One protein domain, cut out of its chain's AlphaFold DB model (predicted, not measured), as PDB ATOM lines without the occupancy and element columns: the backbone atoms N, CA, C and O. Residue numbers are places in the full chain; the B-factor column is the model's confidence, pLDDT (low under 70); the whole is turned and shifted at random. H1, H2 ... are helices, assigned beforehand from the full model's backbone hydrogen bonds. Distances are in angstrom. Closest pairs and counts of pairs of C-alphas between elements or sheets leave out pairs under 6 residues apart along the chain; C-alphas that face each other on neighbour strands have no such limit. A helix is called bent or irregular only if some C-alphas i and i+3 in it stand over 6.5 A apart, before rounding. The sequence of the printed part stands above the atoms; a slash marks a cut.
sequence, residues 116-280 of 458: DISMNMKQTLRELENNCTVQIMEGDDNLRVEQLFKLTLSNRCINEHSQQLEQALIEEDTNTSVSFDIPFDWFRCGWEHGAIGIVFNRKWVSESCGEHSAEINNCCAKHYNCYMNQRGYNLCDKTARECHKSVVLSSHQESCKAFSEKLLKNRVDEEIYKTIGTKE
ATOM      1  N   ASP A 116      18.588  15.990  17.197       83.77
ATOM      2  CA  ASP A 116      17.792  15.079  16.387       83.77
ATOM      3  C   ASP A 116      17.803  13.689  17.006       83.77
ATOM      4  O   ASP A 116      18.830  13.016  17.056       83.77
ATOM      5  N   ILE A 117      16.643  13.257  17.487       88.69
ATOM      6  CA  ILE A 117      16.442  11.901  18.003       88.69
ATOM      7  C   ILE A 117      16.472  10.887  16.852       88.69
ATOM      8  O   ILE A 117      16.142  11.227  15.703       88.69
ATOM      9  N   SER A 118      16.884   9.647  17.136       91.57
ATOM     10  CA  SER A 118      16.999   8.611  16.102       91.57
ATOM     11  C   SER A 118      15.669   8.346  15.391       91.57
ATOM     12  O   SER A 118      14.583   8.644  15.895       91.57
ATOM     13  N   MET A 119      15.735   7.754  14.192       91.87
ATOM     14  CA  MET A 119      14.519   7.341  13.484       91.87
ATOM     15  C   MET A 119      13.694   6.337  14.290       91.87
ATOM     16  O   MET A 119      12.470   6.445  14.270       91.87
ATOM     17  N   ASN A 120      14.342   5.424  15.023       93.70
ATOM     18  CA  ASN A 120      13.635   4.459  15.860       93.70
ATOM     19  C   ASN A 120      12.882   5.158  17.002       93.70
ATOM     20  O   ASN A 120      11.688   4.930  17.185       93.70
ATOM     21  N   MET A 121      13.530   6.095  17.703       94.76
ATOM     22  CA  MET A 121      12.856   6.893  18.729       94.76
ATOM     23  C   MET A 121      11.684   7.688  18.135       94.76
ATOM     24  O   MET A 121      10.578   7.635  18.661       94.76
ATOM     25  N   LYS A 122      11.869   8.362  16.988       93.71
ATOM     26  CA  LYS A 122      10.776   9.086  16.303       93.71
ATOM     27  C   LYS A 122       9.606   8.175  15.949       93.71
ATOM     28  O   LYS A 122       8.459   8.597  16.061       93.71
ATOM     29  N   GLN A 123       9.890   6.971  15.464       95.46
ATOM     30  CA  GLN A 123       8.861   6.002  15.118       95.46
ATOM     31  C   GLN A 123       8.100   5.556  16.368       95.46
ATOM     32  O   GLN A 123       6.878   5.664  16.381       95.46
ATOM     33  N   THR A 124       8.812   5.176  17.431       95.44
ATOM     34  CA  THR A 124       8.213   4.813  18.721       95.44
ATOM     35  C   THR A 124       7.325   5.933  19.260       95.44
ATOM     36  O   THR A 124       6.179   5.686  19.615       95.44
ATOM     37  N   LEU A 125       7.793   7.187  19.252       94.36
ATOM     38  CA  LEU A 125       6.982   8.314  19.722       94.36
ATOM     39  C   LEU A 125       5.718   8.515  18.873       94.36
ATOM     40  O   LEU A 125       4.650   8.707  19.443       94.36
ATOM     41  N   ARG A 126       5.790   8.397  17.540       94.22
ATOM     42  CA  ARG A 126       4.598   8.474  16.669       94.22
ATOM     43  C   ARG A 126       3.614   7.334  16.912       94.22
ATOM     44  O   ARG A 126       2.406   7.539  16.849       94.22
ATOM     45  N   GLU A 127       4.111   6.124  17.149       95.13
ATOM     46  CA  GLU A 127       3.265   4.979  17.487       95.13
ATOM     47  C   GLU A 127       2.541   5.214  18.817       95.13
ATOM     48  O   GLU A 127       1.336   4.988  18.896       95.13
ATOM     49  N   LEU A 128       3.230   5.766  19.823       94.31
ATOM     50  CA  LEU A 128       2.616   6.171  21.090       94.31
ATOM     51  C   LEU A 128       1.583   7.291  20.911       94.31
ATOM     52  O   LEU A 128       0.496   7.202  21.479       94.31
ATOM     53  N   GLU A 129       1.878   8.321  20.112       93.54
ATOM     54  CA  GLU A 129       0.924   9.395  19.796       93.54
ATOM     55  C   GLU A 129      -0.366   8.844  19.188       93.54
ATOM     56  O   GLU A 129      -1.463   9.170  19.646       93.54
ATOM     57  N   ASN A 130      -0.232   7.957  18.199       93.76
ATOM     58  CA  ASN A 130      -1.362   7.360  17.499       93.76
ATOM     59  C   ASN A 130      -2.157   6.402  18.396       93.76
ATOM     60  O   ASN A 130      -3.383   6.485  18.445       93.76
ATOM     61  N   ASN A 131      -1.475   5.510  19.118       95.23
ATOM     62  CA  ASN A 131      -2.128   4.482  19.930       95.23
ATOM     63  C   ASN A 131      -2.766   5.069  21.193       95.23
ATOM     64  O   ASN A 131      -3.856   4.656  21.583       95.23
ATOM     65  N   CYS A 132      -2.114   6.053  21.818       95.42
ATOM     66  CA  CYS A 132      -2.573   6.643  23.073       95.42
ATOM     67  C   CYS A 132      -3.344   7.957  22.895       95.42
ATOM     68  O   CYS A 132      -3.814   8.508  23.890       95.42
ATOM     69  N   THR A 133      -3.510   8.446  21.658       92.68
ATOM     70  CA  THR A 133      -4.191   9.718  21.339       92.68
ATOM     71  C   THR A 133      -3.600  10.892  22.131       92.68
ATOM     72  O   THR A 133      -4.304  11.655  22.793       92.68
ATOM     73  N   VAL A 134      -2.273  11.008  22.105       91.57
ATOM     74  CA  VAL A 134      -1.513  12.066  22.789       91.57
ATOM     75  C   VAL A 134      -0.683  12.853  21.783       91.57
ATOM     76  O   VAL A 134      -0.363  12.348  20.713       91.57
ATOM     77  N   GLN A 135      -0.318  14.086  22.131       87.67
ATOM     78  CA  GLN A 135       0.629  14.897  21.367       87.67
ATOM     79  C   GLN A 135       1.963  14.926  22.122       87.67
ATOM     80  O   GLN A 135       2.021  15.411  23.250       87.67
ATOM     81  N   ILE A 136       3.014  14.376  21.515       84.83
ATOM     82  CA  ILE A 136       4.379  14.292  22.062       84.83
ATOM     83  C   ILE A 136       5.362  15.070  21.173       84.83
ATOM     84  O   ILE A 136       6.310  15.677  21.655       84.83
ATOM     85  N   MET A 137       5.164  15.047  19.856       79.91
ATOM     86  CA  MET A 137       6.090  15.568  18.853       79.91
ATOM     87  C   MET A 137       5.888  17.064  18.564       79.91
ATOM     88  O   MET A 137       6.750  17.685  17.928       79.91
ATOM     89  N   GLU A 138       4.798  17.670  19.040       75.90
ATOM     90  CA  GLU A 138       4.537  19.108  18.923       75.90
ATOM     91  C   GLU A 138       5.322  19.904  19.978       75.90
ATOM     92  O   GLU A 138       5.084  19.778  21.173       75.90
ATOM     93  N   GLY A 139       6.249  20.764  19.537       73.14
ATOM     94  CA  GLY A 139       6.963  21.687  20.424       73.14
ATOM     95  C   GLY A 139       8.480  21.731  20.248       73.14
ATOM     96  O   GLY A 139       9.055  21.129  19.340       73.14
ATOM     97  N   ASP A 140       9.107  22.508  21.130       73.76
ATOM     98  CA  ASP A 140      10.555  22.559  21.356       73.76
ATOM     99  C   ASP A 140      11.048  21.250  22.008       73.76
ATOM    100  O   ASP A 140      10.303  20.599  22.734       73.76
ATOM    101  N   ASP A 141      12.304  20.863  21.767       72.30
ATOM    102  CA  ASP A 141      12.857  19.585  22.240       72.30
ATOM    103  C   ASP A 141      12.789  19.379  23.765       72.30
ATOM    104  O   ASP A 141      12.505  18.270  24.204       72.30
ATOM    105  N   ASN A 142      12.977  20.421  24.583       66.53
ATOM    106  CA  ASN A 142      12.804  20.314  26.035       66.53
ATOM    107  C   ASN A 142      11.342  20.117  26.423       66.53
ATOM    108  O   ASN A 142      11.047  19.325  27.317       66.53
ATOM    109  N   LEU A 143      10.435  20.834  25.754       63.78
ATOM    110  CA  LEU A 143       9.004  20.676  25.991       63.78
ATOM    111  C   LEU A 143       8.575  19.224  25.718       63.78
ATOM    112  O   LEU A 143       7.786  18.678  26.483       63.78
ATOM    113  N   ARG A 144       9.169  18.569  24.708       82.50
ATOM    114  CA  ARG A 144       8.932  17.145  24.410       82.50
ATOM    115  C   ARG A 144       9.376  16.218  25.543       82.50
ATOM    116  O   ARG A 144       8.642  15.294  25.882       82.50
ATOM    117  N   VAL A 145      10.553  16.451  26.135       87.88
ATOM    118  CA  VAL A 145      11.078  15.632  27.250       87.88
ATOM    119  C   VAL A 145      10.159  15.720  28.466       87.88
ATOM    120  O   VAL A 145       9.755  14.694  29.014       87.88
ATOM    121  N   GLU A 146       9.790  16.939  28.858       87.79
ATOM    122  CA  GLU A 146       8.908  17.183  30.001       87.79
ATOM    123  C   GLU A 146       7.511  16.586  29.775       87.79
ATOM    124  O   GLU A 146       6.966  15.914  30.654       87.79
ATOM    125  N   GLN A 147       6.931  16.789  28.587       89.28
ATOM    126  CA  GLN A 147       5.630  16.224  28.223       89.28
ATOM    127  C   GLN A 147       5.651  14.697  28.242       89.28
ATOM    128  O   GLN A 147       4.769  14.085  28.846       89.28
ATOM    129  N   LEU A 148       6.664  14.075  27.634       91.36
ATOM    130  CA  LEU A 148       6.801  12.623  27.621       91.36
ATOM    131  C   LEU A 148       6.935  12.069  29.044       91.36
ATOM    132  O   LEU A 148       6.241  11.118  29.399       91.36
ATOM    133  N   PHE A 149       7.746  12.705  29.891       91.57
ATOM    134  CA  PHE A 149       7.858  12.344  31.302       91.57
ATOM    135  C   PHE A 149       6.508  12.445  32.031       91.57
ATOM    136  O   PHE A 149       6.062  11.469  32.639       91.57
ATOM    137  N   LYS A 150       5.791  13.569  31.903       90.75
ATOM    138  CA  LYS A 150       4.453  13.758  32.498       90.75
ATOM    139  C   LYS A 150       3.441  12.713  32.020       90.75
ATOM    140  O   LYS A 150       2.618  12.237  32.809       90.75
ATOM    141  N   LEU A 151       3.517  12.312  30.753       90.87
ATOM    142  CA  LEU A 151       2.690  11.244  30.201       90.87
ATOM    143  C   LEU A 151       3.015   9.885  30.832       90.87
ATOM    144  O   LEU A 151       2.083   9.168  31.182       90.87
ATOM    145  N   THR A 152       4.285   9.553  31.088       90.65
ATOM    146  CA  THR A 152       4.628   8.313  31.822       90.65
ATOM    147  C   THR A 152       4.142   8.302  33.277       90.65
ATOM    148  O   THR A 152       3.956   7.244  33.869       90.65
ATOM    149  N   LEU A 153       3.890   9.465  33.882       88.70
ATOM    150  CA  LEU A 153       3.341   9.532  35.240       88.70
ATOM    151  C   LEU A 153       1.825   9.312  35.285       88.70
ATOM    152  O   LEU A 153       1.307   8.780  36.264       88.70
ATOM    153  N   SER A 154       1.105   9.744  34.250       89.35
ATOM    154  CA  SER A 154      -0.351   9.934  34.320       89.35
ATOM    155  C   SER A 154      -1.147   9.140  33.286       89.35
ATOM    156  O   SER A 154      -2.327   8.856  33.504       89.35
ATOM    157  N   ASN A 155      -0.534   8.753  32.168       92.24
ATOM    158  CA  ASN A 155      -1.226   8.110  31.061       92.24
ATOM    159  C   ASN A 155      -1.088   6.582  31.142       92.24
ATOM    160  O   ASN A 155      -0.010   6.019  30.953       92.24
ATOM    161  N   ARG A 156      -2.212   5.896  31.391       92.67
ATOM    162  CA  ARG A 156      -2.260   4.427  31.468       92.67
ATOM    163  C   ARG A 156      -1.773   3.754  30.178       92.67
ATOM    164  O   ARG A 156      -1.020   2.797  30.278       92.67
ATOM    165  N   CYS A 157      -2.162   4.259  29.008       94.29
ATOM    166  CA  CYS A 157      -1.754   3.680  27.725       94.29
ATOM    167  C   CYS A 157      -0.235   3.775  27.529       94.29
ATOM    168  O   CYS A 157       0.412   2.790  27.192       94.29
ATOM    169  N   ILE A 158       0.373   4.922  27.843       92.09
ATOM    170  CA  ILE A 158       1.837   5.063  27.777       92.09
ATOM    171  C   ILE A 158       2.529   4.084  28.734       92.09
ATOM    172  O   ILE A 158       3.536   3.483  28.371       92.09
ATOM    173  N   ASN A 159       1.963   3.858  29.922       90.07
ATOM    174  CA  ASN A 159       2.484   2.866  30.865       90.07
ATOM    175  C   ASN A 159       2.368   1.425  30.350       90.07
ATOM    176  O   ASN A 159       3.290   0.635  30.557       90.07
ATOM    177  N   GLU A 160       1.292   1.089  29.639       92.77
ATOM    178  CA  GLU A 160       1.136  -0.205  28.956       92.77
ATOM    179  C   GLU A 160       2.191  -0.401  27.849       92.77
ATOM    180  O   GLU A 160       2.639  -1.523  27.622       92.77
ATOM    181  N   HIS A 161       2.667   0.686  27.233       93.68
ATOM    182  CA  HIS A 161       3.749   0.683  26.242       93.68
ATOM    183  C   HIS A 161       5.143   1.017  26.815       93.68
ATOM    184  O   HIS A 161       6.093   1.239  26.059       93.68
ATOM    185  N   SER A 162       5.308   1.035  28.141       92.40
ATOM    186  CA  SER A 162       6.559   1.457  28.795       92.40
ATOM    187  C   SER A 162       7.783   0.645  28.367       92.40
ATOM    188  O   SER A 162       8.847   1.225  28.177       92.40
ATOM    189  N   GLN A 163       7.634  -0.662  28.134       93.43
ATOM    190  CA  GLN A 163       8.721  -1.528  27.660       93.43
ATOM    191  C   GLN A 163       9.213  -1.143  26.259       93.43
ATOM    192  O   GLN A 163      10.413  -1.156  25.996       93.43
ATOM    193  N   GLN A 164       8.296  -0.776  25.358       94.34
ATOM    194  CA  GLN A 164       8.651  -0.321  24.014       94.34
ATOM    195  C   GLN A 164       9.407   1.011  24.081       94.34
ATOM    196  O   GLN A 164      10.426   1.184  23.412       94.34
ATOM    197  N   LEU A 165       8.930   1.938  24.918       95.25
ATOM    198  CA  LEU A 165       9.601   3.215  25.141       95.25
ATOM    199  C   LEU A 165      10.987   3.024  25.773       95.25
ATOM    200  O   LEU A 165      11.950   3.644  25.335       95.25
ATOM    201  N   GLU A 166      11.102   2.147  26.771       95.68
ATOM    202  CA  GLU A 166      12.368   1.807  27.422       95.68
ATOM    203  C   GLU A 166      13.375   1.233  26.424       95.68
ATOM    204  O   GLU A 166      14.513   1.689  26.380       95.68
ATOM    205  N   GLN A 167      12.953   0.303  25.564       96.39
ATOM    206  CA  GLN A 167      13.817  -0.258  24.527       96.39
ATOM    207  C   GLN A 167      14.324   0.824  23.559       96.39
ATOM    208  O   GLN A 167      15.514   0.864  23.247       96.39
ATOM    209  N   ALA A 168      13.453   1.742  23.131       96.27
ATOM    210  CA  ALA A 168      13.859   2.859  22.281       96.27
ATOM    211  C   ALA A 168      14.855   3.796  22.991       96.27
ATOM    212  O   ALA A 168      15.800   4.271  22.364       96.27
ATOM    213  N   LEU A 169      14.672   4.050  24.292       96.91
ATOM    214  CA  LEU A 169      15.592   4.858  25.101       96.91
ATOM    215  C   LEU A 169      16.958   4.184  25.255       96.91
ATOM    216  O   LEU A 169      17.978   4.855  25.112       96.91
ATOM    217  N   ILE A 170      16.987   2.869  25.489       97.14
ATOM    218  CA  ILE A 170      18.225   2.082  25.565       97.14
ATOM    219  C   ILE A 170      18.993   2.169  24.246       97.14
ATOM    220  O   ILE A 170      20.204   2.380  24.255       97.14
ATOM    221  N   GLU A 171      18.316   2.036  23.107       96.47
ATOM    222  CA  GLU A 171      18.957   2.153  21.793       96.47
ATOM    223  C   GLU A 171      19.469   3.574  21.519       96.47
ATOM    224  O   GLU A 171      20.582   3.749  21.018       96.47
ATOM    225  N   GLU A 172      18.690   4.597  21.879       95.98
ATOM    226  CA  GLU A 172      19.102   5.999  21.763       95.98
ATOM    227  C   GLU A 172      20.356   6.292  22.606       95.98
ATOM    228  O   GLU A 172      21.307   6.918  22.123       95.98
ATOM    229  N   ASP A 173      20.386   5.804  23.848       97.06
ATOM    230  CA  ASP A 173      21.525   5.986  24.745       97.06
ATOM    231  C   ASP A 173      22.733   5.146  24.332       97.06
ATOM    232  O   ASP A 173      23.853   5.639  24.391       97.06
ATOM    233  N   THR A 174      22.527   3.925  23.833       96.52
ATOM    234  CA  THR A 174      23.609   3.076  23.306       96.52
ATOM    235  C   THR A 174      24.335   3.773  22.161       96.52
ATOM    236  O   THR A 174      25.561   3.785  22.119       96.52
ATOM    237  N   ASN A 175      23.600   4.421  21.253       94.15
ATOM    238  CA  ASN A 175      24.213   5.202  20.178       94.15
ATOM    239  C   ASN A 175      25.000   6.406  20.715       94.15
ATOM    240  O   ASN A 175      26.055   6.742  20.183       94.15
ATOM    241  N   THR A 176      24.497   7.045  21.773       93.32
ATOM    242  CA  THR A 176      25.168   8.179  22.421       93.32
ATOM    243  C   THR A 176      26.440   7.734  23.148       93.32
ATOM    244  O   THR A 176      27.475   8.391  23.045       93.32
ATOM    245  N   SER A 177      26.385   6.608  23.862       93.90
ATOM    246  CA  SER A 177      27.458   6.143  24.740       93.90
ATOM    247  C   SER A 177      28.721   5.744  23.975       93.90
ATOM    248  O   SER A 177      29.819   5.895  24.507       93.90
ATOM    249  N   VAL A 178      28.592   5.338  22.705       89.86
ATOM    250  CA  VAL A 178      29.725   5.023  21.813       89.86
ATOM    251  C   VAL A 178      30.743   6.163  21.732       89.86
ATOM    252  O   VAL A 178      31.939   5.902  21.644       89.86
ATOM    253  N   SER A 179      30.291   7.418  21.761       84.25
ATOM    254  CA  SER A 179      31.159   8.599  21.654       84.25
ATOM    255  C   SER A 179      31.183   9.468  22.911       84.25
ATOM    256  O   SER A 179      31.741  10.562  22.875       84.25
ATOM    257  N   PHE A 180      30.524   9.035  23.988       88.97
ATOM    258  CA  PHE A 180      30.320   9.848  25.179       88.97
ATOM    259  C   PHE A 180      30.893   9.180  26.425       88.97
ATOM    260  O   PHE A 180      30.364   8.179  26.903       88.97
ATOM    261  N   ASP A 181      31.946   9.782  26.972       91.48
ATOM    262  CA  ASP A 181      32.779   9.217  28.042       91.48
ATOM    263  C   ASP A 181      32.195   9.444  29.450       91.48
ATOM    264  O   ASP A 181      32.926   9.702  30.412       91.48
ATOM    265  N   ILE A 182      30.869   9.406  29.579       94.22
ATOM    266  CA  ILE A 182      30.183   9.451  30.870       94.22
ATOM    267  C   ILE A 182      29.210   8.268  30.928       94.22
ATOM    268  O   ILE A 182      28.317   8.200  30.084       94.22
ATOM    269  N   PRO A 183      29.291   7.369  31.922       94.89
ATOM    270  CA  PRO A 183      28.328   6.279  32.115       94.89
ATOM    271  C   PRO A 183      26.904   6.785  32.388       94.89
ATOM    272  O   PRO A 183      26.730   7.841  33.000       94.89
ATOM    273  N   PHE A 184      25.877   6.055  31.936       95.39
ATOM    274  CA  PHE A 184      24.464   6.433  32.121       95.39
ATOM    275  C   PHE A 184      24.108   6.708  33.583       95.39
ATOM    276  O   PHE A 184      23.578   7.766  33.914       95.39
ATOM    277  N   ASP A 185      24.477   5.784  34.461       93.27
ATOM    278  CA  ASP A 185      24.236   5.820  35.902       93.27
ATOM    279  C   ASP A 185      25.052   6.890  36.647       93.27
ATOM    280  O   ASP A 185      24.779   7.150  37.820       93.27
ATOM    281  N   TRP A 186      25.992   7.553  35.970       94.48
ATOM    282  CA  TRP A 186      26.792   8.682  36.465       94.48
ATOM    283  C   TRP A 186      26.388  10.039  35.903       94.48
ATOM    284  O   TRP A 186      26.801  11.090  36.408       94.48
ATOM    285  N   PHE A 187      25.557  10.046  34.868       95.71
ATOM    286  CA  PHE A 187      25.039  11.282  34.327       95.71
ATOM    287  C   PHE A 187      23.877  11.803  35.176       95.71
ATOM    288  O   PHE A 187      23.087  11.045  35.743       95.71
ATOM    289  N   ARG A 188      23.815  13.122  35.323       95.42
ATOM    290  CA  ARG A 188      22.914  13.824  36.233       95.42
ATOM    291  C   ARG A 188      22.086  14.879  35.531       95.42
ATOM    292  O   ARG A 188      21.078  15.263  36.087       95.42
ATOM    293  N   CYS A 189      22.444  15.384  34.352       94.33
ATOM    294  CA  CYS A 189      21.558  16.352  33.695       94.33
ATOM    295  C   CYS A 189      20.252  15.676  33.256       94.33
ATOM    296  O   CYS A 189      20.276  14.553  32.756       94.33
ATOM    297  N   GLY A 190      19.122  16.358  33.450       93.48
ATOM    298  CA  GLY A 190      17.795  15.798  33.191       93.48
ATOM    299  C   GLY A 190      17.288  14.848  34.279       93.48
ATOM    300  O   GLY A 190      16.290  14.166  34.047       93.48
ATOM    301  N   TRP A 191      17.948  14.786  35.444       94.25
ATOM    302  CA  TRP A 191      17.552  13.942  36.577       94.25
ATOM    303  C   TRP A 191      16.086  14.153  36.987       94.25
ATOM    304  O   TRP A 191      15.416  13.214  37.409       94.25
ATOM    305  N   GLU A 192      15.565  15.368  36.827       93.33
ATOM    306  CA  GLU A 192      14.201  15.757  37.183       93.33
ATOM    307  C   GLU A 192      13.125  15.098  36.302       93.33
ATOM    308  O   GLU A 192      11.960  15.045  36.688       93.33
ATOM    309  N   HIS A 193      13.523  14.540  35.155       93.42
ATOM    310  CA  HIS A 193      12.657  13.794  34.242       93.42
ATOM    311  C   HIS A 193      13.039  12.301  34.171       93.42
ATOM    312  O   HIS A 193      12.750  11.623  33.180       93.42
ATOM    313  N   GLY A 194      13.718  11.781  35.201       93.12
ATOM    314  CA  GLY A 194      14.103  10.371  35.306       93.12
ATOM    315  C   GLY A 194      14.997   9.893  34.157       93.12
ATOM    316  O   GLY A 194      15.815  10.644  33.621       93.12
ATOM    317  N   ALA A 195      14.830   8.634  33.746       94.41
ATOM    318  CA  ALA A 195      15.626   8.031  32.676       94.41
ATOM    319  C   ALA A 195      15.416   8.740  31.327       94.41
ATOM    320  O   ALA A 195      16.373   8.939  30.582       94.41
ATOM    321  N   ILE A 196      14.185   9.182  31.043       94.62
ATOM    322  CA  ILE A 196      13.841   9.927  29.821       94.62
ATOM    323  C   ILE A 196      14.681  11.205  29.729       94.62
ATOM    324  O   ILE A 196      15.327  11.461  28.711       94.62
ATOM    325  N   GLY A 197      14.709  11.987  30.811       94.08
ATOM    326  CA  GLY A 197      15.510  13.204  30.888       94.08
ATOM    327  C   GLY A 197      16.993  12.947  30.715       94.08
ATOM    328  O   GLY A 197      17.639  13.650  29.938       94.08
ATOM    329  N   ILE A 198      17.516  11.930  31.401       95.36
ATOM    330  CA  ILE A 198      18.930  11.562  31.343       95.36
ATOM    331  C   ILE A 198      19.338  11.189  29.914       95.36
ATOM    332  O   ILE A 198      20.295  11.771  29.413       95.36
ATOM    333  N   VAL A 199      18.616  10.299  29.223       95.48
ATOM    334  CA  VAL A 199      18.966   9.877  27.849       95.48
ATOM    335  C   VAL A 199      19.037  11.072  26.898       95.48
ATOM    336  O   VAL A 199      20.044  11.278  26.215       95.48
ATOM    337  N   PHE A 200      17.999  11.910  26.875       93.79
ATOM    338  CA  PHE A 200      17.969  13.045  25.954       93.79
ATOM    339  C   PHE A 200      19.010  14.113  26.303       93.79
ATOM    340  O   PHE A 200      19.659  14.655  25.404       93.79
ATOM    341  N   ASN A 201      19.237  14.387  27.591       93.49
ATOM    342  CA  ASN A 201      20.263  15.344  27.998       93.49
ATOM    343  C   ASN A 201      21.682  14.816  27.766       93.49
ATOM    344  O   ASN A 201      22.535  15.604  27.371       93.49
ATOM    345  N   ARG A 202      21.947  13.514  27.942       94.07
ATOM    346  CA  ARG A 202      23.239  12.896  27.589       94.07
ATOM    347  C   ARG A 202      23.557  13.131  26.127       94.07
ATOM    348  O   ARG A 202      24.612  13.679  25.817       94.07
ATOM    349  N   LYS A 203      22.613  12.801  25.243       92.62
ATOM    350  CA  LYS A 203      22.756  13.030  23.804       92.62
ATOM    351  C   LYS A 203      23.048  14.492  23.501       92.62
ATOM    352  O   LYS A 203      24.001  14.818  22.795       92.62
ATOM    353  N   TRP A 204      22.265  15.390  24.084       90.70
ATOM    354  CA  TRP A 204      22.401  16.802  23.783       90.70
ATOM    355  C   TRP A 204      23.705  17.413  24.312       90.70
ATOM    356  O   TRP A 204      24.354  18.183  23.599       90.70
ATOM    357  N   VAL A 205      24.122  17.047  25.527       91.63
ATOM    358  CA  VAL A 205      25.405  17.460  26.113       91.63
ATOM    359  C   VAL A 205      26.565  16.901  25.300       91.63
ATOM    360  O   VAL A 205      27.448  17.675  24.933       91.63
ATOM    361  N   SER A 206      26.527  15.614  24.949       89.82
ATOM    362  CA  SER A 206      27.526  14.968  24.091       89.82
ATOM    363  C   SER A 206      27.725  15.746  22.792       89.82
ATOM    364  O   SER A 206      28.842  16.107  22.424       89.82
ATOM    365  N   GLU A 207      26.626  16.094  22.122       85.47
ATOM    366  CA  GLU A 207      26.675  16.819  20.857       85.47
ATOM    367  C   GLU A 207      27.051  18.300  21.008       85.47
ATOM    368  O   GLU A 207      27.516  18.901  20.036       85.47
ATOM    369  N   SER A 208      26.809  18.922  22.164       86.30
ATOM    370  CA  SER A 208      26.915  20.380  22.319       86.30
ATOM    371  C   SER A 208      28.135  20.846  23.095       86.30
ATOM    372  O   SER A 208      28.560  21.971  22.876       86.30
ATOM    373  N   CYS A 209      28.658  20.046  24.020       86.71
ATOM    374  CA  CYS A 209      29.664  20.492  24.984       86.71
ATOM    375  C   CYS A 209      31.013  19.773  24.860       86.71
ATOM    376  O   CYS A 209      32.002  20.255  25.418       86.71
ATOM    377  N   GLY A 210      31.084  18.660  24.117       82.77
ATOM    378  CA  GLY A 210      32.333  17.948  23.835       82.77
ATOM    379  C   GLY A 210      33.129  17.644  25.107       82.77
ATOM    380  O   GLY A 210      32.599  17.051  26.044       82.77
ATOM    381  N   GLU A 211      34.378  18.113  25.173       83.91
ATOM    382  CA  GLU A 211      35.281  17.902  26.319       83.91
ATOM    383  C   GLU A 211      34.789  18.510  27.648       83.91
ATOM    384  O   GLU A 211      35.209  18.067  28.710       83.91
ATOM    385  N   HIS A 212      33.864  19.476  27.620       89.32
ATOM    386  CA  HIS A 212      33.315  20.109  28.830       89.32
ATOM    387  C   HIS A 212      32.090  19.393  29.401       89.32
ATOM    388  O   HIS A 212      31.431  19.884  30.323       89.32
ATOM    389  N   SER A 213      31.739  18.240  28.840       92.16
ATOM    390  CA  SER A 213      30.554  17.491  29.243       92.16
ATOM    391  C   SER A 213      30.621  17.018  30.693       92.16
ATOM    392  O   SER A 213      29.601  17.024  31.382       92.16
ATOM    393  N   ALA A 214      31.811  16.671  31.190       93.27
ATOM    394  CA  ALA A 214      32.002  16.257  32.577       93.27
ATOM    395  C   ALA A 214      31.793  17.427  33.558       93.27
ATOM    396  O   ALA A 214      31.172  17.257  34.609       93.27
ATOM    397  N   GLU A 215      32.241  18.637  33.212       93.18
ATOM    398  CA  GLU A 215      31.975  19.857  33.981       93.18
ATOM    399  C   GLU A 215      30.487  20.219  33.997       93.18
ATOM    400  O   GLU A 215      29.954  20.559  35.055       93.18
ATOM    401  N   ILE A 216      29.813  20.130  32.846       94.18
ATOM    402  CA  ILE A 216      28.364  20.347  32.747       94.18
ATOM    403  C   ILE A 216      27.617  19.334  33.615       94.18
ATOM    404  O   ILE A 216      26.776  19.722  34.424       94.18
ATOM    405  N   ASN A 217      27.978  18.053  33.519       95.78
ATOM    406  CA  ASN A 217      27.390  17.009  34.349       95.78
ATOM    407  C   ASN A 217      27.579  17.291  35.847       95.78
ATOM    408  O   ASN A 217      26.654  17.132  36.639       95.78
ATOM    409  N   ASN A 218      28.755  17.783  36.238       96.09
ATOM    410  CA  ASN A 218      29.033  18.179  37.614       96.09
ATOM    411  C   ASN A 218      28.177  19.373  38.077       96.09
ATOM    412  O   ASN A 218      27.760  19.404  39.232       96.09
ATOM    413  N   CYS A 219      27.852  20.330  37.204       95.76
ATOM    414  CA  CYS A 219      26.876  21.373  37.539       95.76
ATOM    415  C   CYS A 219      25.478  20.793  37.806       95.76
ATOM    416  O   CYS A 219      24.832  21.185  38.779       95.76
ATOM    417  N   CYS A 220      25.039  19.821  37.001       96.00
ATOM    418  CA  CYS A 220      23.773  19.115  37.210       96.00
ATOM    419  C   CYS A 220      23.780  18.282  38.504       96.00
ATOM    420  O   CYS A 220      22.798  18.269  39.240       96.00
ATOM    421  N   ALA A 221      24.908  17.651  38.838       96.29
ATOM    422  CA  ALA A 221      25.091  16.933  40.097       96.29
ATOM    423  C   ALA A 221      24.973  17.864  41.312       96.29
ATOM    424  O   ALA A 221      24.237  17.559  42.248       96.29
ATOM    425  N   LYS A 222      25.626  19.037  41.273       95.67
ATOM    426  CA  LYS A 222      25.498  20.081  42.307       95.67
ATOM    427  C   LYS A 222      24.056  20.553  42.463       95.67
ATOM    428  O   LYS A 222      23.590  20.770  43.579       95.67
ATOM    429  N   HIS A 223      23.341  20.705  41.350       95.13
ATOM    430  CA  HIS A 223      21.933  21.098  41.349       95.13
ATOM    431  C   HIS A 223      21.048  20.044  42.016       95.13
ATOM    432  O   HIS A 223      20.334  20.375  42.963       95.13
ATOM    433  N   TYR A 224      21.166  18.780  41.601       95.16
ATOM    434  CA  TYR A 224      20.422  17.673  42.200       95.16
ATOM    435  C   TYR A 224      20.737  17.530  43.694       95.16
ATOM    436  O   TYR A 224      19.837  17.472  44.530       95.16
ATOM    437  N   ASN A 225      22.020  17.596  44.049       94.37
ATOM    438  CA  ASN A 225      22.481  17.559  45.429       94.37
ATOM    439  C   ASN A 225      21.903  18.710  46.275       94.37
ATOM    440  O   ASN A 225      21.504  18.517  47.422       94.37
ATOM    441  N   CYS A 226      21.810  19.915  45.713       94.95
ATOM    442  CA  CYS A 226      21.196  21.060  46.382       94.95
ATOM    443  C   CYS A 226      19.701  20.833  46.663       94.95
ATOM    444  O   CYS A 226      19.225  21.169  47.750       94.95
ATOM    445  N   TYR A 227      18.979  20.220  45.716       94.34
ATOM    446  CA  TYR A 227      17.574  19.835  45.875       94.34
ATOM    447  C   TYR A 227      17.410  18.763  46.954       94.34
ATOM    448  O   TYR A 227      16.567  18.906  47.835       94.34
ATOM    449  N   MET A 228      18.252  17.730  46.948       92.10
ATOM    450  CA  MET A 228      18.252  16.685  47.979       92.10
ATOM    451  C   MET A 228      18.479  17.251  49.381       92.10
ATOM    452  O   MET A 228      17.828  16.836  50.333       92.10
ATOM    453  N   ASN A 229      19.354  18.248  49.496       91.64
ATOM    454  CA  ASN A 229      19.657  18.917  50.759       91.64
ATOM    455  C   ASN A 229      18.697  20.056  51.113       91.64
ATOM    456  O   ASN A 229      18.917  20.742  52.108       91.64
ATOM    457  N   GLN A 230      17.662  20.289  50.303       93.04
ATOM    458  CA  GLN A 230      16.622  21.284  50.562       93.04
ATOM    459  C   GLN A 230      17.174  22.687  50.883       93.04
ATOM    460  O   GLN A 230      16.629  23.412  51.715       93.04
ATOM    461  N   ARG A 231      18.242  23.117  50.191       91.85
ATOM    462  CA  ARG A 231      18.898  24.422  50.446       91.85
ATOM    463  C   ARG A 231      18.116  25.635  49.922       91.85
ATOM    464  O   ARG A 231      18.611  26.758  49.946       91.85
ATOM    465  N   GLY A 232      16.897  25.426  49.439       93.16
ATOM    466  CA  GLY A 232      16.027  26.448  48.876       93.16
ATOM    467  C   GLY A 232      15.995  26.396  47.352       93.16
ATOM    468  O   GLY A 232      16.994  26.643  46.682       93.16
ATOM    469  N   TYR A 233      14.801  26.167  46.811       93.76
ATOM    470  CA  TYR A 233      14.514  26.057  45.378       93.76
ATOM    471  C   TYR A 233      15.188  27.146  44.518       93.76
ATOM    472  O   TYR A 233      15.992  26.855  43.632       93.76
ATOM    473  N   ASN A 234      14.940  28.423  44.837       94.57
ATOM    474  CA  ASN A 234      15.502  29.551  44.084       94.57
ATOM    475  C   ASN A 234      17.033  29.631  44.174       94.57
ATOM    476  O   ASN A 234      17.675  30.076  43.219       94.57
ATOM    477  N   LEU A 235      17.612  29.236  45.314       94.86
ATOM    478  CA  LEU A 235      19.059  29.218  45.506       94.86
ATOM    479  C   LEU A 235      19.683  28.123  44.642       94.86
ATOM    480  O   LEU A 235      20.595  28.415  43.876       94.86
ATOM    481  N   CYS A 236      19.141  26.906  44.697       95.03
ATOM    482  CA  CYS A 236      19.637  25.775  43.920       95.03
ATOM    483  C   CYS A 236      19.635  26.060  42.415       95.03
ATOM    484  O   CYS A 236      20.656  25.885  41.750       95.03
ATOM    485  N   ASP A 237      18.532  26.593  41.891       93.49
ATOM    486  CA  ASP A 237      18.423  26.977  40.482       93.49
ATOM    487  C   ASP A 237      19.391  28.097  40.090       93.49
ATOM    488  O   ASP A 237      19.922  28.127  38.978       93.49
ATOM    489  N   LYS A 238      19.618  29.063  40.988       93.59
ATOM    490  CA  LYS A 238      20.571  30.149  40.748       93.59
ATOM    491  C   LYS A 238      22.002  29.616  40.696       93.59
ATOM    492  O   LYS A 238      22.713  29.931  39.746       93.59
ATOM    493  N   THR A 239      22.401  28.799  41.665       92.33
ATOM    494  CA  THR A 239      23.746  28.219  41.727       92.33
ATOM    495  C   THR A 239      24.014  27.309  40.529       92.33
ATOM    496  O   THR A 239      25.091  27.381  39.938       92.33
ATOM    497  N   ALA A 240      23.020  26.524  40.097       93.23
ATOM    498  CA  ALA A 240      23.107  25.731  38.872       93.23
ATOM    499  C   ALA A 240      23.355  26.623  37.642       93.23
ATOM    500  O   ALA A 240      24.312  26.402  36.897       93.23
ATOM    501  N   ARG A 241      22.567  27.697  37.472       92.07
ATOM    502  CA  ARG A 241      22.759  28.683  36.390       92.07
ATOM    503  C   ARG A 241      24.157  29.288  36.374       92.07
ATOM    504  O   ARG A 241      24.758  29.411  35.309       92.07
ATOM    505  N   GLU A 242      24.667  29.682  37.535       92.76
ATOM    506  CA  GLU A 242      26.000  30.274  37.662       92.76
ATOM    507  C   GLU A 242      27.104  29.265  37.318       92.76
ATOM    508  O   GLU A 242      28.034  29.612  36.585       92.76
ATOM    509  N   CYS A 243      26.957  28.007  37.750       93.74
ATOM    510  CA  CYS A 243      27.870  26.922  37.397       93.74
ATOM    511  C   CYS A 243      27.908  26.691  35.879       93.74
ATOM    512  O   CYS A 243      28.973  26.803  35.270       93.74
ATOM    513  N   HIS A 244      26.750  26.476  35.244       92.49
ATOM    514  CA  HIS A 244      26.655  26.288  33.791       92.49
ATOM    515  C   HIS A 244      27.243  27.475  33.022       92.49
ATOM    516  O   HIS A 244      28.010  27.286  32.081       92.49
ATOM    517  N   LYS A 245      26.936  28.710  33.440       90.66
ATOM    518  CA  LYS A 245      27.481  29.918  32.810       90.66
ATOM    519  C   LYS A 245      29.010  29.943  32.854       90.66
ATOM    520  O   LYS A 245      29.626  30.318  31.861       90.66
ATOM    521  N   SER A 246      29.613  29.545  33.975       90.11
ATOM    522  CA  SER A 246      31.071  29.457  34.110       90.11
ATOM    523  C   SER A 246      31.664  28.460  33.110       90.11
ATOM    524  O   SER A 246      32.551  28.819  32.338       90.11
ATOM    525  N   VAL A 247      31.103  27.248  33.039       89.07
ATOM    526  CA  VAL A 247      31.569  26.195  32.118       89.07
ATOM    527  C   VAL A 247      31.421  26.623  30.659       89.07
ATOM    528  O   VAL A 247      32.354  26.493  29.871       89.07
ATOM    529  N   VAL A 248      30.283  27.218  30.299       85.40
ATOM    530  CA  VAL A 248      30.036  27.744  28.952       85.40
ATOM    531  C   VAL A 248      31.061  28.807  28.564       85.40
ATOM    532  O   VAL A 248      31.595  28.758  27.454       85.40
ATOM    533  N   LEU A 249      31.354  29.750  29.463       81.22
ATOM    534  CA  LEU A 249      32.354  30.792  29.222       81.22
ATOM    535  C   LEU A 249      33.746  30.196  28.985       81.22
ATOM    536  O   LEU A 249      34.464  30.693  28.117       81.22
ATOM    537  N   SER A 250      34.098  29.133  29.711       79.99
ATOM    538  CA  SER A 250      35.352  28.398  29.524       79.99
ATOM    539  C   SER A 250      35.382  27.571  28.237       79.99
ATOM    540  O   SER A 250      36.442  27.448  27.635       79.99
ATOM    541  N   SER A 251      34.237  27.042  27.790       78.27
ATOM    542  CA  SER A 251      34.173  26.167  26.613       78.27
ATOM    543  C   SER A 251      34.416  26.876  25.288       78.27
ATOM    544  O   SER A 251      34.874  26.272  24.322       78.27
ATOM    545  N   HIS A 252      34.041  28.156  25.204       73.76
ATOM    546  CA  HIS A 252      33.951  28.898  23.944       73.76
ATOM    547  C   HIS A 252      33.091  28.215  22.854       73.76
ATOM    548  O   HIS A 252      33.154  28.625  21.689       73.76
ATOM    549  N   GLN A 253      32.283  27.206  23.205       76.14
ATOM    550  CA  GLN A 253      31.401  26.477  22.295       76.14
ATOM    551  C   GLN A 253      30.008  27.113  22.304       76.14
ATOM    552  O   GLN A 253      29.285  27.073  23.303       76.14
ATOM    553  N   GLU A 254      29.601  27.691  21.172       75.83
ATOM    554  CA  GLU A 254      28.302  28.376  21.072       75.83
ATOM    555  C   GLU A 254      27.138  27.375  21.149       75.83
ATOM    556  O   GLU A 254      26.043  27.707  21.598       75.83
ATOM    557  N   SER A 255      27.387  26.122  20.760       80.69
ATOM    558  CA  SER A 255      26.429  25.027  20.929       80.69
ATOM    559  C   SER A 255      26.214  24.672  22.403       80.69
ATOM    560  O   SER A 255      25.064  24.621  22.837       80.69
ATOM    561  N   CYS A 256      27.283  24.538  23.197       84.24
ATOM    562  CA  CYS A 256      27.182  24.316  24.642       84.24
ATOM    563  C   CYS A 256      26.489  25.483  25.352       84.24
ATOM    564  O   CYS A 256      25.680  25.282  26.262       84.24
ATOM    565  N   LYS A 257      26.755  26.716  24.898       84.52
ATOM    566  CA  LYS A 257      26.038  27.910  25.352       84.52
ATOM    567  C   LYS A 257      24.547  27.826  25.050       84.52
ATOM    568  O   LYS A 257      23.748  28.024  25.958       84.52
ATOM    569  N   ALA A 258      24.172  27.509  23.812       80.39
ATOM    570  CA  ALA A 258      22.773  27.392  23.411       80.39
ATOM    571  C   ALA A 258      22.040  26.285  24.187       80.39
ATOM    572  O   ALA A 258      20.907  26.495  24.622       80.39
ATOM    573  N   PHE A 259      22.694  25.137  24.397       82.64
ATOM    574  CA  PHE A 259      22.198  24.067  25.262       82.64
ATOM    575  C   PHE A 259      21.972  24.573  26.688       82.64
ATOM    576  O   PHE A 259      20.857  24.504  27.198       82.64
ATOM    577  N   SER A 260      23.008  25.145  27.303       83.48
ATOM    578  CA  SER A 260      22.932  25.624  28.681       83.48
ATOM    579  C   SER A 260      21.861  26.696  28.828       83.48
ATOM    580  O   SER A 260      21.036  26.605  29.718       83.48
ATOM    581  N   GLU A 261      21.773  27.679  27.933       82.97
ATOM    582  CA  GLU A 261      20.712  28.689  27.985       82.97
ATOM    583  C   GLU A 261      19.305  28.082  27.905       82.97
ATOM    584  O   GLU A 261      18.392  28.605  28.543       82.97
ATOM    585  N   LYS A 262      19.110  26.995  27.150       80.60
ATOM    586  CA  LYS A 262      17.828  26.284  27.108       80.60
ATOM    587  C   LYS A 262      17.566  25.487  28.386       80.60
ATOM    588  O   LYS A 262      16.484  25.629  28.949       80.60
ATOM    589  N   LEU A 263      18.542  24.719  28.873       79.24
ATOM    590  CA  LEU A 263      18.435  23.969  30.131       79.24
ATOM    591  C   LEU A 263      18.166  24.910  31.317       79.24
ATOM    592  O   LEU A 263      17.326  24.635  32.157       79.24
ATOM    593  N   LEU A 264      18.809  26.079  31.335       75.64
ATOM    594  CA  LEU A 264      18.685  27.080  32.395       75.64
ATOM    595  C   LEU A 264      17.400  27.923  32.338       75.64
ATOM    596  O   LEU A 264      17.056  28.567  33.337       75.64
ATOM    597  N   LYS A 265      16.727  27.990  31.181       80.40
ATOM    598  CA  LYS A 265      15.429  28.674  31.035       80.40
ATOM    599  C   LYS A 265      14.301  27.874  31.669       80.40
ATOM    600  O   LYS A 265      13.376  28.473  32.215       80.40
ATOM    601  N   ASN A 266      14.403  26.553  31.615       77.35
ATOM    602  CA  ASN A 266      13.414  25.663  32.188       77.35
ATOM    603  C   ASN A 266      13.753  25.468  33.658       77.35
ATOM    604  O   ASN A 266      14.749  24.843  34.012       77.35
ATOM    605  N   ARG A 267      12.951  26.076  34.528       83.33
ATOM    606  CA  ARG A 267      13.054  25.775  35.951       83.33
ATOM    607  C   ARG A 267      12.503  24.379  36.181       83.33
ATOM    608  O   ARG A 267      11.494  24.020  35.579       83.33
ATOM    609  N   VAL A 268      13.138  23.637  37.079       87.22
ATOM    610  CA  VAL A 268      12.562  22.389  37.576       87.22
ATOM    611  C   VAL A 268      11.237  22.726  38.253       87.22
ATOM    612  O   VAL A 268      11.121  23.767  38.909       87.22
ATOM    613  N   ASP A 269      10.231  21.876  38.075       89.03
ATOM    614  CA  ASP A 269       8.937  22.061  38.723       89.03
ATOM    615  C   ASP A 269       9.116  22.127  40.254       89.03
ATOM    616  O   ASP A 269       9.837  21.327  40.859       89.03
ATOM    617  N   GLU A 270       8.466  23.091  40.903       91.85
ATOM    618  CA  GLU A 270       8.516  23.235  42.360       91.85
ATOM    619  C   GLU A 270       7.954  21.985  43.066       91.85
ATOM    620  O   GLU A 270       8.377  21.647  44.175       91.85
ATOM    621  N   GLU A 271       7.034  21.257  42.429       91.47
ATOM    622  CA  GLU A 271       6.522  19.985  42.941       91.47
ATOM    623  C   GLU A 271       7.614  18.907  43.026       91.47
ATOM    624  O   GLU A 271       7.651  18.140  43.993       91.47
ATOM    625  N   ILE A 272       8.562  18.884  42.084       90.88
ATOM    626  CA  ILE A 272       9.712  17.966  42.116       90.88
ATOM    627  C   ILE A 272      10.616  18.303  43.306       90.88
ATOM    628  O   ILE A 272      11.011  17.404  44.055       90.88
ATOM    629  N   TYR A 273      10.879  19.593  43.545       92.75
ATOM    630  CA  TYR A 273      11.640  20.050  44.716       92.75
ATOM    631  C   TYR A 273      10.992  19.590  46.033       92.75
ATOM    632  O   TYR A 273      11.675  19.059  46.914       92.75
ATOM    633  N   LYS A 274       9.665  19.739  46.152       93.54
ATOM    634  CA  LYS A 274       8.886  19.282  47.318       93.54
ATOM    635  C   LYS A 274       8.892  17.759  47.460       93.54
ATOM    636  O   LYS A 274       9.014  17.241  48.568       93.54
ATOM    637  N   THR A 275       8.786  17.036  46.350       90.88
ATOM    638  CA  THR A 275       8.791  15.568  46.338       90.88
ATOM    639  C   THR A 275      10.119  15.013  46.845       90.88
ATOM    640  O   THR A 275      10.122  14.134  47.702       90.88
ATOM    641  N   ILE A 276      11.246  15.572  46.396       89.79
ATOM    642  CA  ILE A 276      12.576  15.186  46.888       89.79
ATOM    643  C   ILE A 276      12.746  15.527  48.371       89.79
ATOM    644  O   ILE A 276      13.360  14.766  49.108       89.79
ATOM    645  N   GLY A 277      12.170  16.635  48.840       87.27
ATOM    646  CA  GLY A 277      12.235  17.015  50.254       87.27
ATOM    647  C   GLY A 277      11.424  16.125  51.194       87.27
ATOM    648  O   GLY A 277      11.639  16.160  52.402       87.27
ATOM    649  N   THR A 278      10.482  15.343  50.662       88.71
ATOM    650  CA  THR A 278       9.570  14.500  51.454       88.71
ATOM    651  C   THR A 278       9.879  13.011  51.359       88.71
ATOM    652  O   THR A 278       9.334  12.232  52.141       88.71
ATOM    653  N   LYS A 279      10.740  12.598  50.425       87.22
ATOM    654  CA  LYS A 279      11.082  11.196  50.184       87.22
ATOM    655  C   LYS A 279      12.589  11.002  50.224       87.22
ATOM    656  O   LYS A 279      13.343  11.802  49.683       87.22
ATOM    657  N   GLU A 280      13.023   9.912  50.842       85.48
ATOM    658  CA  GLU A 280      14.431   9.537  50.822       85.48
ATOM    659  C   GLU A 280      14.836   9.108  49.405       85.48
ATOM    660  O   GLU A 280      14.148   8.314  48.764       85.48
TER     661      GLU A 280
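What this domain is: This is residues 116 to 280 of the 458 residues of an uncharacterized protein of Caenorhabditis elegans (UniProt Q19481). H5a, the first arm of the bent helix H5, is the core: it makes a four-sided bundle with H5b, H6 and H7, each running opposite ways to the next, while H2 and H4 pack on its other side. H1 lies beside H4, short H3 sits between H2 and H4 along the chain, and H8 stands steeply across the end of H5b. The printed part has 165 residues with eight named helices, H1 to H8 in order, and no named strand; its class is all helix, with mostly aligned packing. It is compact, with a radius of gyration of the C-alphas of 15.9 A, and rounded, spanning 44 by 37 by 27 A.

How they stand to each other: H1, residues 119 to 132, touches H4, residues 162 to 177, with residues 120 to 125 alone, opposite ways at a shallow tilt of 19 degrees; the closest C-alphas, of Met 121 and Ala 168, are 5.5 A apart. H3, residues 156 to 160, touches H1, the closest C-alphas being those of Cys 132 and Cys 157, 5.6 A apart. H5, residues 191 to 228, was assigned as one helix by its hydrogen bonds but is bent, with C-alphas 208 and 211 9.6 A apart; its arms are H5a, residues 191 to 208, and H5b, residues 211 to 228. Both arms are irregular: C-alphas 192 and 195 are 9.1 A apart, and C-alphas 211 and 214 are 7.3 A apart. H5a also has a kink of 88 degrees near residue 198. H2, residues 141 to 154, touches H5a, closest at the C-alphas of Phe 149 and His 193, 5.8 A. H4 touches H5a, closest at the C-alphas of Thr 176 and Lys 203, 5.6 A. H5b and H6, residues 233 to 251, form a hairpin at 8 degrees, closest at the C-alphas of His 223 and Ala 240, 5.4 A. H6 and H7, residues 254 to 265, form another at 4 degrees, closest at the C-alphas of Val 248 and Lys 257, 5.4 A. H7 touches H5a, closest at the C-alphas of Ser 208 and Cys 256, 4.6 A. H8, residues 270 to 278, touches H5b at a steep tilt of 65 degrees, closest at the C-alphas of Met 228 and Ile 276, 6.0 A. Every O i to N i+4 pair is within hydrogen-bond range in H1, H2, H3, H4, H6, H7 and H8; H5a has 12 of 14 and H5b 13 of 14.

Where its parts are: H1 begins at C-alpha 119 (14.519, 7.341, 13.484), and H8 ends at C-alpha 278 (9.570, 14.500, 51.454). H5b is 27.6 A long, H6 27.2 A and H4 21.8 A.

The domain as a whole: The C-alphas farthest apart, of Asn 131 and Ser 250, are 45.5 A apart. The printed part has no cut. The link from H4 to H5, residues 178 to 190, is long. Mean pLDDT of the printed part is 90.1; residues 142 to 143 are under 70.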